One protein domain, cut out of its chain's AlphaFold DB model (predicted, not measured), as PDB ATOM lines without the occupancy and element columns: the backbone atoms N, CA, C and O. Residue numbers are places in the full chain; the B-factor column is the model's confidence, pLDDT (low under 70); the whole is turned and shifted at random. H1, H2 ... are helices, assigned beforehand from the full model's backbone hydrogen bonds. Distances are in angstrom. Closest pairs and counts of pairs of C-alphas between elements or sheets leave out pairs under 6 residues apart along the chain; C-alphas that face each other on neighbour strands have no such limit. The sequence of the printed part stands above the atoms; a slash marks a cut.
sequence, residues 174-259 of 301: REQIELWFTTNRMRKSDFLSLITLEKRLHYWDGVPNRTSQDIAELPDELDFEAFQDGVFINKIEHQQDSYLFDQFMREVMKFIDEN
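Overview. This is residues 174 to 259 of the 301 residues of an uncharacterized protein of Brevibacillus reuszeri (UniProt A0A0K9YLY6). Picture a flat body with H4 in the middle and H1 and H3 roughly antiparallel to it on opposite sides, with few close contacts between the helices. H5 leads off about square to H4 near that helix's last turn, and its residues 252 to 258, with residue 259, stick out as a free arm; H2 is set apart from the other helices, and the long stretch 195 to 210 loops out to one far end. The printed part has 86 residues, with five named helices in the order H1, H2, H3, H4, H5 and no named strand, and its class is all helix. The whole is compact, with a radius of gyration of the C-alphas of 13.7 A, and spans 35 by 34 by 17 A.

Arrangement. Start with H1, residues 174 to 183, and compare it with H4, residues 224 to 233: they are close but not clearly touching, closest at the C-alphas of Phe 181 and Phe 224, 5.6 A apart. They run opposite ways at a shallow tilt of 34.9 degrees, only just short of steep. Next find H2, residues 188 to 194, which is apart from H4, but only just, with a closest distance of 8.3 A. Before it, residues 186 to 187 pair antiparallel with residues 221 to 222. H3, residues 211 to 217, is close to H4 but not clearly touching it; the closest C-alphas, of Asp 214 and Gly 230, are 7.6 A apart. Their tilt is shallow, 28 degrees, opposite ways. H5, residues 245 to 258, only just touches H4, with 3 pairs of C-alphas within 8 A and with residues 245 to 248 alone. Their closest C-alphas, of Phe 232 and Phe 245, are 5.7 A apart, and their lines are about perpendicular at 80 degrees. Every O i to N i+4 pair is within hydrogen-bond range in H2, H3 and H4; in H1 it is 5 of 6, in H5 9 of 10.

Along the chain. Find C-alpha 174 at (123.702, 128.004, 182.127); from there H1 runs 15.2 A to C-alpha 183. H2 covers 10.0 A and H3 9.8 A. H4 begins at C-alpha 224, (119.035, 131.617, 173.257), and covers 12.9 A. H5, the longest helix, runs 20.2 A to C-alpha 258 at (131.022, 111.879, 184.420).

Size, cuts and confidence. Look for the farthest C-alphas at Thr 183 and Gly 206, 40.8 A apart. The printed part has no cut. The links H2 to H3 and H4 to H5 are long. The pLDDT is under 70 at residues 203 to 205, 255 to 257 and 259.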
ATOM      1  N   ARG A 174     124.278 128.216 183.467       89.06
ATOM      2  CA  ARG A 174     123.702 128.004 182.127       89.06
ATOM      3  C   ARG A 174     122.188 127.832 182.168       89.06
ATOM      4  O   ARG A 174     121.507 128.472 181.379       89.06
ATOM      5  N   GLU A 175     121.660 127.038 183.096       89.06
ATOM      6  CA  GLU A 175     120.210 126.835 183.233       89.06
ATOM      7  C   GLU A 175     119.471 128.156 183.489       89.06
ATOM      8  O   GLU A 175     118.412 128.404 182.921       89.06
ATOM      9  N   GLN A 176     120.042 129.048 184.303       93.88
ATOM     10  CA  GLN A 176     119.468 130.369 184.569       93.88
ATOM     11  C   GLN A 176     119.548 131.279 183.338       93.88
ATOM     12  O   GLN A 176     118.623 132.054 183.094       93.88
ATOM     13  N   ILE A 177     120.624 131.184 182.548       94.06
ATOM     14  CA  ILE A 177     120.736 131.872 181.254       94.06
ATOM     15  C   ILE A 177     119.655 131.362 180.298       94.06
ATOM     16  O   ILE A 177     118.930 132.166 179.723       94.06
ATOM     17  N   GLU A 178     119.500 130.048 180.156       91.81
ATOM     18  CA  GLU A 178     118.489 129.435 179.290       91.81
ATOM     19  C   GLU A 178     117.074 129.850 179.720       91.81
ATOM     20  O   GLU A 178     116.295 130.360 178.912       91.81
ATOM     21  N   LEU A 179     116.779 129.766 181.022       92.19
ATOM     22  CA  LEU A 179     115.503 130.190 181.590       92.19
ATOM     23  C   LEU A 179     115.235 131.684 181.359       92.19
ATOM     24  O   LEU A 179     114.100 132.059 181.070       92.19
ATOM     25  N   TRP A 180     116.258 132.541 181.403       95.56
ATOM     26  CA  TRP A 180     116.121 133.964 181.075       95.56
ATOM     27  C   TRP A 180     115.593 134.182 179.648       95.56
ATOM     28  O   TRP A 180     114.722 135.027 179.436       95.56
ATOM     29  N   PHE A 181     116.059 133.400 178.672       94.94
ATOM     30  CA  PHE A 181     115.638 133.525 177.271       94.94
ATOM     31  C   PHE A 181     114.249 132.940 176.970       94.94
ATOM     32  O   PHE A 181     113.715 133.174 175.884       94.94
ATOM     33  N   THR A 182     113.624 132.231 177.918       91.19
ATOM     34  CA  THR A 182     112.226 131.774 177.773       91.19
ATOM     35  C   THR A 182     111.225 132.928 177.857       91.19
ATOM     36  O   THR A 182     110.142 132.854 177.277       91.19
ATOM     37  N   THR A 183     111.583 134.010 178.558       88.56
ATOM     38  CA  THR A 183     110.716 135.178 178.773       88.56
ATOM     39  C   THR A 183     111.282 136.473 178.201       88.56
ATOM     40  O   THR A 183     110.549 137.457 178.115       88.56
ATOM     41  N   ASN A 184     112.556 136.495 177.798       92.31
ATOM     42  CA  ASN A 184     113.240 137.695 177.322       92.31
ATOM     43  C   ASN A 184     113.956 137.454 175.982       92.31
ATOM     44  O   ASN A 184     114.310 136.331 175.619       92.31
ATOM     45  N   ARG A 185     114.206 138.551 175.264       93.12
ATOM     46  CA  ARG A 185     115.121 138.628 174.117       93.12
ATOM     47  C   ARG A 185     116.205 139.650 174.427       93.12
ATOM     48  O   ARG A 185     115.936 140.644 175.102       93.12
ATOM     49  N   MET A 186     117.427 139.397 173.971       96.00
ATOM     50  CA  MET A 186     118.560 140.286 174.219       96.00
ATOM     51  C   MET A 186     118.875 141.075 172.957       96.00
ATOM     52  O   MET A 186     119.115 140.486 171.912       96.00
ATOM     53  N   ARG A 187     118.919 142.406 173.034       97.12
ATOM     54  CA  ARG A 187     119.390 143.193 171.892       97.12
ATOM     55  C   ARG A 187     120.882 142.978 171.699       97.12
ATOM     56  O   ARG A 187     121.640 142.930 172.668       97.12
ATOM     57  N   LYS A 188     121.320 142.966 170.445       95.69
ATOM     58  CA  LYS A 188     122.732 142.902 170.062       95.69
ATOM     59  C   LYS A 188     123.577 143.949 170.776       95.69
ATOM     60  O   LYS A 188     124.636 143.631 171.301       95.69
ATOM     61  N   SER A 189     123.093 145.188 170.861       95.69
ATOM     62  CA  SER A 189     123.785 146.263 171.582       95.69
ATOM     63  C   SER A 189     123.994 145.944 173.064       95.69
ATOM     64  O   SER A 189     125.068 146.204 173.604       95.69
ATOM     65  N   ASP A 190     122.983 145.356 173.708       96.00
ATOM     66  CA  ASP A 190     123.035 145.003 175.124       96.00
ATOM     67  C   ASP A 190     124.015 143.851 175.336       96.00
ATOM     68  O   ASP A 190     124.887 143.942 176.199       96.00
ATOM     69  N   PHE A 191     123.959 142.825 174.483       95.44
ATOM     70  CA  PHE A 191     124.908 141.716 174.496       95.44
ATOM     71  C   PHE A 191     126.359 142.194 174.362       95.44
ATOM     72  O   PHE A 191     127.194 141.900 175.217       95.44
ATOM     73  N   LEU A 192     126.650 143.006 173.341       93.25
ATOM     74  CA  LEU A 192     127.993 143.539 173.101       93.25
ATOM     75  C   LEU A 192     128.480 144.437 174.247       93.25
ATOM     76  O   LEU A 192     129.682 144.517 174.495       93.25
ATOM     77  N   SER A 193     127.567 145.087 174.979       92.94
ATOM     78  CA  SER A 193     127.912 145.867 176.173       92.94
ATOM     79  C   SER A 193     128.294 144.996 177.378       92.94
ATOM     80  O   SER A 193     129.054 145.444 178.243       92.94
ATOM     81  N   LEU A 194     127.790 143.758 177.443       93.38
ATOM     82  CA  LEU A 194     127.978 142.824 178.556       93.38
ATOM     83  C   LEU A 194     129.280 142.027 178.458       93.38
ATOM     84  O   LEU A 194     129.804 141.596 179.484       93.38
ATOM     85  N   ILE A 195     129.848 141.899 177.267       92.31
ATOM     86  CA  ILE A 195     131.091 141.158 177.047       92.31
ATOM     87  C   ILE A 195     132.297 142.080 176.881       92.31
ATOM     88  O   ILE A 195     132.191 143.301 176.737       92.31
ATOM     89  N   THR A 196     133.484 141.490 176.945       90.19
ATOM     90  CA  THR A 196     134.715 142.146 176.502       90.19
ATOM     91  C   THR A 196     135.045 141.609 175.119       90.19
ATOM     92  O   THR A 196     135.162 140.401 174.958       90.19
ATOM     93  N   LEU A 197     135.181 142.488 174.127       87.12
ATOM     94  CA  LEU A 197     135.449 142.092 172.741       87.12
ATOM     95  C   LEU A 197     136.938 141.852 172.489       87.12
ATOM     96  O   LEU A 197     137.783 142.599 172.995       87.12
ATOM     97  N   GLU A 198     137.250 140.866 171.648       78.12
ATOM     98  CA  GLU A 198     138.596 140.696 171.105       78.12
ATOM     99  C   GLU A 198     138.884 141.763 170.041       78.12
ATOM    100  O   GLU A 198     138.174 141.892 169.046       78.12
ATOM    101  N   LYS A 199     139.936 142.557 170.267       77.69
ATOM    102  CA  LYS A 199     140.302 143.705 169.417       77.69
ATOM    103  C   LYS A 199     141.597 143.493 168.642       77.69
ATOM    104  O   LYS A 199     141.956 144.338 167.823       77.69
ATOM    105  N   ARG A 200     142.341 142.415 168.911       76.31
ATOM    106  CA  ARG A 200     143.570 142.106 168.167       76.31
ATOM    107  C   ARG A 200     143.231 141.829 166.709       76.31
ATOM    108  O   ARG A 200     142.195 141.255 166.426       76.31
ATOM    109  N   LEU A 201     144.114 142.193 165.784       74.81
ATOM    110  CA  LEU A 201     143.913 141.897 164.358       74.81
ATOM    111  C   LEU A 201     144.116 140.412 164.029       74.81
ATOM    112  O   LEU A 201     143.548 139.911 163.066       74.81
ATOM    113  N   HIS A 202     144.927 139.721 164.829       72.50
ATOM    114  CA  HIS A 202     145.241 138.306 164.675       72.50
ATOM    115  C   HIS A 202     145.245 137.634 166.048       72.50
ATOM    116  O   HIS A 202     145.628 138.253 167.050       72.50
ATOM    117  N   TYR A 203     144.841 136.369 166.087       68.38
ATOM    118  CA  TYR A 203     145.013 135.506 167.248       68.38
ATOM    119  C   TYR A 203     146.487 135.099 167.417       68.38
ATOM    120  O   TYR A 203     147.347 135.397 166.586       68.38
ATOM    121  N   TRP A 204     146.806 134.443 168.537       62.38
ATOM    122  CA  TRP A 204     148.181 134.067 168.898       62.38
ATOM    123  C   TRP A 204     148.821 133.046 167.939       62.38
ATOM    124  O   TRP A 204     150.042 132.929 167.904       62.38
ATOM    125  N   ASP A 205     148.006 132.333 167.163       67.56
ATOM    126  CA  ASP A 205     148.388 131.366 166.129       67.56
ATOM    127  C   ASP A 205     148.537 132.000 164.730       67.56
ATOM    128  O   ASP A 205     148.845 131.306 163.762       67.56
ATOM    129  N   GLY A 206     148.341 133.320 164.614       72.19
ATOM    130  CA  GLY A 206     148.434 134.067 163.360       72.19
ATOM    131  C   GLY A 206     147.156 134.064 162.518       72.19
ATOM    132  O   GLY A 206     147.140 134.695 161.459       72.19
ATOM    133  N   VAL A 207     146.077 133.412 162.967       75.19
ATOM    134  CA  VAL A 207     144.785 133.439 162.269       75.19
ATOM    135  C   VAL A 207     144.164 134.842 162.384       75.19
ATOM    136  O   VAL A 207     144.171 135.416 163.478       75.19
ATOM    137  N   PRO A 208     143.625 135.426 161.294       76.69
ATOM    138  CA  PRO A 208     142.942 136.716 161.353       76.69
ATOM    139  C   PRO A 208     141.775 136.694 162.337       76.69
ATOM    140  O   PRO A 208     140.973 135.759 162.339       76.69
ATOM    141  N   ASN A 209     141.660 137.744 163.146       76.94
ATOM    142  CA  ASN A 209     140.522 137.910 164.034       76.94
ATOM    143  C   ASN A 209     139.253 138.185 163.214       76.94
ATOM    144  O   ASN A 209     139.199 139.148 162.446       76.94
ATOM    145  N   ARG A 210     138.230 137.347 163.405       81.44
ATOM    146  CA  ARG A 210     136.936 137.444 162.721       81.44
ATOM    147  C   ARG A 210     135.846 138.104 163.553       81.44
ATOM    148  O   ARG A 210     134.775 138.340 163.016       81.44
ATOM    149  N   THR A 211     136.134 138.550 164.779       82.00
ATOM    150  CA  THR A 211     135.144 139.147 165.692       82.00
ATOM    151  C   THR A 211     134.293 140.235 165.027       82.00
ATOM    152  O   THR A 211     133.098 140.302 165.273       82.00
ATOM    153  N   SER A 212     134.847 141.083 164.152       82.50
ATOM    154  CA  SER A 212     134.038 142.087 163.435       82.50
ATOM    155  C   SER A 212     133.063 141.489 162.411       82.50
ATOM    156  O   SER A 212     131.975 142.033 162.243       82.50
ATOM    157  N   GLN A 213     133.443 140.401 161.737       85.38
ATOM    158  CA  GLN A 213     132.576 139.651 160.822       85.38
ATOM    159  C   GLN A 213     131.510 138.897 161.618       85.38
ATOM    160  O   GLN A 213     130.326 139.079 161.361       85.38
ATOM    161  N   ASP A 214     131.921 138.185 162.667       85.69
ATOM    162  CA  ASP A 214     131.017 137.425 163.531       85.69
ATOM    163  C   ASP A 214     129.981 138.348 164.197       85.69
ATOM    164  O   ASP A 214     128.795 138.037 164.258       85.69
ATOM    165  N   ILE A 215     130.395 139.547 164.636       88.06
ATOM    166  CA  ILE A 215     129.471 140.569 165.142       88.06
ATOM    167  C   ILE A 215     128.522 141.043 164.044       88.06
ATOM    168  O   ILE A 215     127.361 141.304 164.344       88.06
ATOM    169  N   ALA A 216     128.969 141.207 162.797       89.31
ATOM    170  CA  ALA A 216     128.095 141.644 161.710       89.31
ATOM    171  C   ALA A 216     126.992 140.613 161.418       89.31
ATOM    172  O   ALA A 216     125.863 141.015 161.150       89.31
ATOM    173  N   GLU A 217     127.304 139.324 161.551       89.88
ATOM    174  CA  GLU A 217     126.385 138.202 161.326       89.88
ATOM    175  C   GLU A 217     125.376 137.988 162.468       89.88
ATOM    176  O   GLU A 217     124.323 137.393 162.245       89.88
ATOM    177  N   LEU A 218     125.639 138.511 163.676       91.25
ATOM    178  CA  LEU A 218     124.679 138.431 164.783       91.25
ATOM    179  C   LEU A 218     123.381 139.200 164.476       91.25
ATOM    180  O   LEU A 218     123.459 140.373 164.076       91.25
ATOM    181  N   PRO A 219     122.201 138.612 164.756       93.69
ATOM    182  CA  PRO A 219     120.922 139.297 164.608       93.69
ATOM    183  C   PRO A 219     120.797 140.464 165.595       93.69
ATOM    184  O   PRO A 219     121.434 140.474 166.650       93.69
ATOM    185  N   ASP A 220     119.956 141.450 165.271       96.12
ATOM    186  CA  ASP A 220     119.724 142.617 166.138       96.12
ATOM    187  C   ASP A 220     119.038 142.248 167.465       96.12
ATOM    188  O   ASP A 220     119.288 142.886 168.491       96.12
ATOM    189  N   GLU A 221     118.222 141.192 167.460       96.69
ATOM    190  CA  GLU A 221     117.665 140.555 168.652       96.69
ATOM    191  C   GLU A 221     118.101 139.092 168.712       96.69
ATOM    192  O   GLU A 221     117.927 138.334 167.760       96.69
ATOM    193  N   LEU A 222     118.667 138.703 169.849       95.62
ATOM    194  CA  LEU A 222     119.167 137.369 170.119       95.62
ATOM    195  C   LEU A 222     118.128 136.607 170.946       95.62
ATOM    196  O   LEU A 222     117.679 137.067 172.005       95.62
ATOM    197  N   ASP A 223     117.765 135.427 170.458       94.19
ATOM    198  CA  ASP A 223     117.227 134.353 171.280       94.19
ATOM    199  C   ASP A 223     118.370 133.525 171.892       94.19
ATOM    200  O   ASP A 223     119.544 133.891 171.793       94.19
ATOM    201  N   PHE A 224     118.029 132.440 172.589       91.94
ATOM    202  CA  PHE A 224     119.035 131.617 173.257       91.94
ATOM    203  C   PHE A 224     120.018 130.973 172.276       91.94
ATOM    204  O   PHE A 224     121.206 130.925 172.575       91.94
ATOM    205  N   GLU A 225     119.541 130.509 171.118       90.00
ATOM    206  CA  GLU A 225     120.370 129.836 170.114       90.00
ATOM    207  C   GLU A 225     121.367 130.824 169.500       90.00
ATOM    208  O   GLU A 225     122.573 130.599 169.575       90.00
ATOM    209  N   ALA A 226     120.898 131.991 169.047       90.75
ATOM    210  CA  ALA A 226     121.775 133.040 168.530       90.75
ATOM    211  C   ALA A 226     122.772 133.557 169.588       90.75
ATOM    212  O   ALA A 226     123.921 133.879 169.274       90.75
ATOM    213  N   PHE A 227     122.354 133.635 170.857       93.00
ATOM    214  CA  PHE A 227     123.239 133.975 171.973       93.00
ATOM    215  C   PHE A 227     124.310 132.904 172.204       93.00
ATOM    216  O   PHE A 227     125.492 133.232 172.341       93.00
ATOM    217  N   GLN A 228     123.908 131.635 172.239       89.12
ATOM    218  CA  GLN A 228     124.811 130.509 172.426       89.12
ATOM    219  C   GLN A 228     125.820 130.426 171.280       89.12
ATOM    220  O   GLN A 228     127.009 130.274 171.550       89.12
ATOM    221  N   ASP A 229     125.388 130.593 170.032       84.94
ATOM    222  CA  ASP A 229     126.277 130.597 168.871       84.94
ATOM    223  C   ASP A 229     127.298 131.731 168.958       84.94
ATOM    224  O   ASP A 229     128.499 131.498 168.810       84.94
ATOM    225  N   GLY A 230     126.856 132.944 169.304       85.94
ATOM    226  CA  GLY A 230     127.749 134.083 169.509       85.94
ATOM    227  C   GLY A 230     128.817 133.826 170.579       85.94
ATOM    228  O   GLY A 230     130.000 134.104 170.369       85.94
ATOM    229  N   VAL A 231     128.419 133.276 171.729       86.94
ATOM    230  CA  VAL A 231     129.320 133.024 172.865       86.94
ATOM    231  C   VAL A 231     130.233 131.820 172.631       86.94
ATOM    232  O   VAL A 231     131.418 131.873 172.955       86.94
ATOM    233  N   PHE A 232     129.688 130.722 172.116       80.94
ATOM    234  CA  PHE A 232     130.322 129.410 172.170       80.94
ATOM    235  C   PHE A 232     130.935 128.975 170.840       80.94
ATOM    236  O   PHE A 232     132.066 128.491 170.834       80.94
ATOM    237  N   ILE A 233     130.221 129.175 169.729       79.94
ATOM    238  CA  ILE A 233     130.688 128.797 168.389       79.94
ATOM    239  C   ILE A 233     131.608 129.882 167.833       79.94
ATOM    240  O   ILE A 233     132.768 129.620 167.518       79.94
ATOM    241  N   ASN A 234     131.116 131.119 167.793       80.88
ATOM    242  CA  ASN A 234     131.837 132.258 167.230       80.88
ATOM    243  C   ASN A 234     132.861 132.838 168.211       80.88
ATOM    244  O   ASN A 234     133.767 133.561 167.807       80.88
ATOM    245  N   LYS A 235     132.729 132.516 169.507       81.75
ATOM    246  CA  LYS A 235     133.660 132.903 170.574       81.75
ATOM    247  C   LYS A 235     134.056 134.383 170.498       81.75
ATOM    248  O   LYS A 235     135.235 134.740 170.503       81.75
ATOM    249  N   ILE A 236     133.051 135.255 170.438       85.94
ATOM    250  CA  ILE A 236     133.271 136.700 170.279       85.94
ATOM    251  C   ILE A 236     133.854 137.375 171.539       85.94
ATOM    252  O   ILE A 236     134.334 138.511 171.482       85.94
ATOM    253  N   GLU A 237     133.796 136.697 172.691       86.88
ATOM    254  CA  GLU A 237     134.414 137.158 173.934       86.88
ATOM    255  C   GLU A 237     135.948 137.104 173.853       86.88
ATOM    256  O   GLU A 237     136.552 136.158 173.344       86.88
ATOM    257  N   HIS A 238     136.610 138.100 174.440       85.75
ATOM    258  CA  HIS A 238     138.060 138.143 174.565       85.75
ATOM    259  C   HIS A 238     138.577 136.953 175.387       85.75
ATOM    260  O   HIS A 238     138.082 136.663 176.475       85.75
ATOM    261  N   GLN A 239     139.659 136.316 174.927       79.94
ATOM    262  CA  GLN A 239     140.171 135.059 175.498       79.94
ATOM    263  C   GLN A 239     140.523 135.133 176.996       79.94
ATOM    264  O   GLN A 239     140.513 134.124 177.696       79.94
ATOM    265  N   GLN A 240     140.889 136.313 177.499       80.19
ATOM    266  CA  GLN A 240     141.253 136.495 178.913       80.19
ATOM    267  C   GLN A 240     140.056 136.825 179.820       80.19
ATOM    268  O   GLN A 240     140.232 136.898 181.041       80.19
ATOM    269  N   ASP A 241     138.874 137.037 179.242       84.50
ATOM    270  CA  ASP A 241     137.666 137.523 179.909       84.50
ATOM    271  C   ASP A 241     136.410 136.998 179.190       84.50
ATOM    272  O   ASP A 241     135.644 137.756 178.595       84.50
ATOM    273  N   SER A 242     136.260 135.673 179.225       88.94
ATOM    274  CA  SER A 242     135.236 134.890 178.528       88.94
ATOM    275  C   SER A 242     134.281 134.221 179.521       88.94
ATOM    276  O   SER A 242     134.184 132.998 179.605       88.94
ATOM    277  N   TYR A 243     133.648 135.030 180.373       91.25
ATOM    278  CA  TYR A 243     132.891 134.526 181.519       91.25
ATOM    279  C   TYR A 243     131.616 133.775 181.114       91.25
ATOM    280  O   TYR A 243     131.182 132.907 181.877       91.25
ATOM    281  N   LEU A 244     131.020 134.101 179.956       92.00
ATOM    282  CA  LEU A 244     129.860 133.381 179.425       92.00
ATOM    283  C   LEU A 244     130.299 132.045 178.841       92.00
ATOM    284  O   LEU A 244     129.739 131.019 179.220       92.00
ATOM    285  N   PHE A 245     131.343 132.036 178.007       89.69
ATOM    286  CA  PHE A 245     131.956 130.814 177.484       89.69
ATOM    287  C   PHE A 245     132.330 129.842 178.612       89.69
ATOM    288  O   PHE A 245     132.031 128.649 178.538       89.69
ATOM    289  N   ASP A 246     132.903 130.360 179.702       88.00
ATOM    290  CA  ASP A 246     133.263 129.576 180.884       88.00
ATOM    291  C   ASP A 246     132.046 128.925 181.571       88.00
ATOM    292  O   ASP A 246     132.225 127.904 182.233       88.00
ATOM    293  N   GLN A 247     130.823 129.467 181.448       88.19
ATOM    294  CA  GLN A 247     129.619 128.796 181.969       88.19
ATOM    295  C   GLN A 247     129.306 127.535 181.164       88.19
ATOM    296  O   GLN A 247     129.121 126.465 181.740       88.19
ATOM    297  N   PHE A 248     129.311 127.642 179.833       82.50
ATOM    298  CA  PHE A 248     129.051 126.507 178.943       82.50
ATOM    299  C   PHE A 248     130.139 125.435 179.069       82.50
ATOM    300  O   PHE A 248     129.839 124.245 179.159       82.50
ATOM    301  N   MET A 249     131.407 125.848 179.153       82.56
ATOM    302  CA  MET A 249     132.520 124.908 179.273       82.56
ATOM    303  C   MET A 249     132.515 124.111 180.577       82.56
ATOM    304  O   MET A 249     133.003 122.987 180.576       82.56
ATOM    305  N   ARG A 250     131.976 124.637 181.681       81.00
ATOM    306  CA  ARG A 250     131.913 123.879 182.943       81.00
ATOM    307  C   ARG A 250     130.989 122.681 182.854       81.00
ATOM    308  O   ARG A 250     131.361 121.610 183.314       81.00
ATOM    309  N   GLU A 251     129.817 122.843 182.252       72.94
ATOM    310  CA  GLU A 251     128.895 121.719 182.052       72.94
ATOM    311  C   GLU A 251     129.457 120.704 181.076       72.94
ATOM    312  O   GLU A 251     129.372 119.505 181.322       72.94
ATOM    313  N   VAL A 252     130.111 121.187 180.020       74.75
ATOM    314  CA  VAL A 252     130.865 120.327 179.116       74.75
ATOM    315  C   VAL A 252     131.910 119.526 179.889       74.75
ATOM    316  O   VAL A 252     131.905 118.305 179.792       74.75
ATOM    317  N   MET A 253     132.762 120.175 180.689       74.75
ATOM    318  CA  MET A 253     133.810 119.496 181.458       74.75
ATOM    319  C   MET A 253     133.240 118.508 182.474       74.75
ATOM    320  O   MET A 253     133.673 117.360 182.498       74.75
ATOM    321  N   LYS A 254     132.200 118.897 183.219       74.56
ATOM    322  CA  LYS A 254     131.483 118.004 184.136       74.56
ATOM    323  C   LYS A 254     130.943 116.771 183.408       74.56
ATOM    324  O   LYS A 254     131.122 115.648 183.870       74.56
ATOM    325  N   PHE A 255     130.354 116.961 182.228       68.94
ATOM    326  CA  PHE A 255     129.899 115.856 181.393       68.94
ATOM    327  C   PHE A 255     131.063 114.967 180.913       68.94
ATOM    328  O   PHE A 255     130.875 113.751 180.836       68.94
ATOM    329  N   ILE A 256     132.257 115.522 180.631       68.06
ATOM    330  CA  ILE A 256     133.471 114.736 180.303       68.06
ATOM    331  C   ILE A 256     133.836 113.842 181.477       68.06
ATOM    332  O   ILE A 256     134.040 112.642 181.286       68.06
ATOM    333  N   ASP A 257     133.904 114.426 182.667       67.62
ATOM    334  CA  ASP A 257     134.356 113.740 183.869       67.62
ATOM    335  C   ASP A 257     133.382 112.626 184.279       67.62
ATOM    336  O   ASP A 257     133.806 111.528 184.646       67.62
ATOM    337  N   GLU A 258     132.075 112.861 184.137       70.75
ATOM    338  CA  GLU A 258     131.022 111.879 184.420       70.75
ATOM    339  C   GLU A 258     130.897 110.806 183.325       70.75
ATOM    340  O   GLU A 258     130.497 109.672 183.600       70.75
ATOM    341  N   ASN A 259     131.260 111.131 182.078       66.00
ATOM    342  CA  ASN A 259     131.103 110.246 180.925       66.00
ATOM    343  C   ASN A 259     132.389 110.124 180.084       66.00
ATOM    344  O   ASN A 259     132.363 110.364 178.867       66.00
TER     345      ASN A 259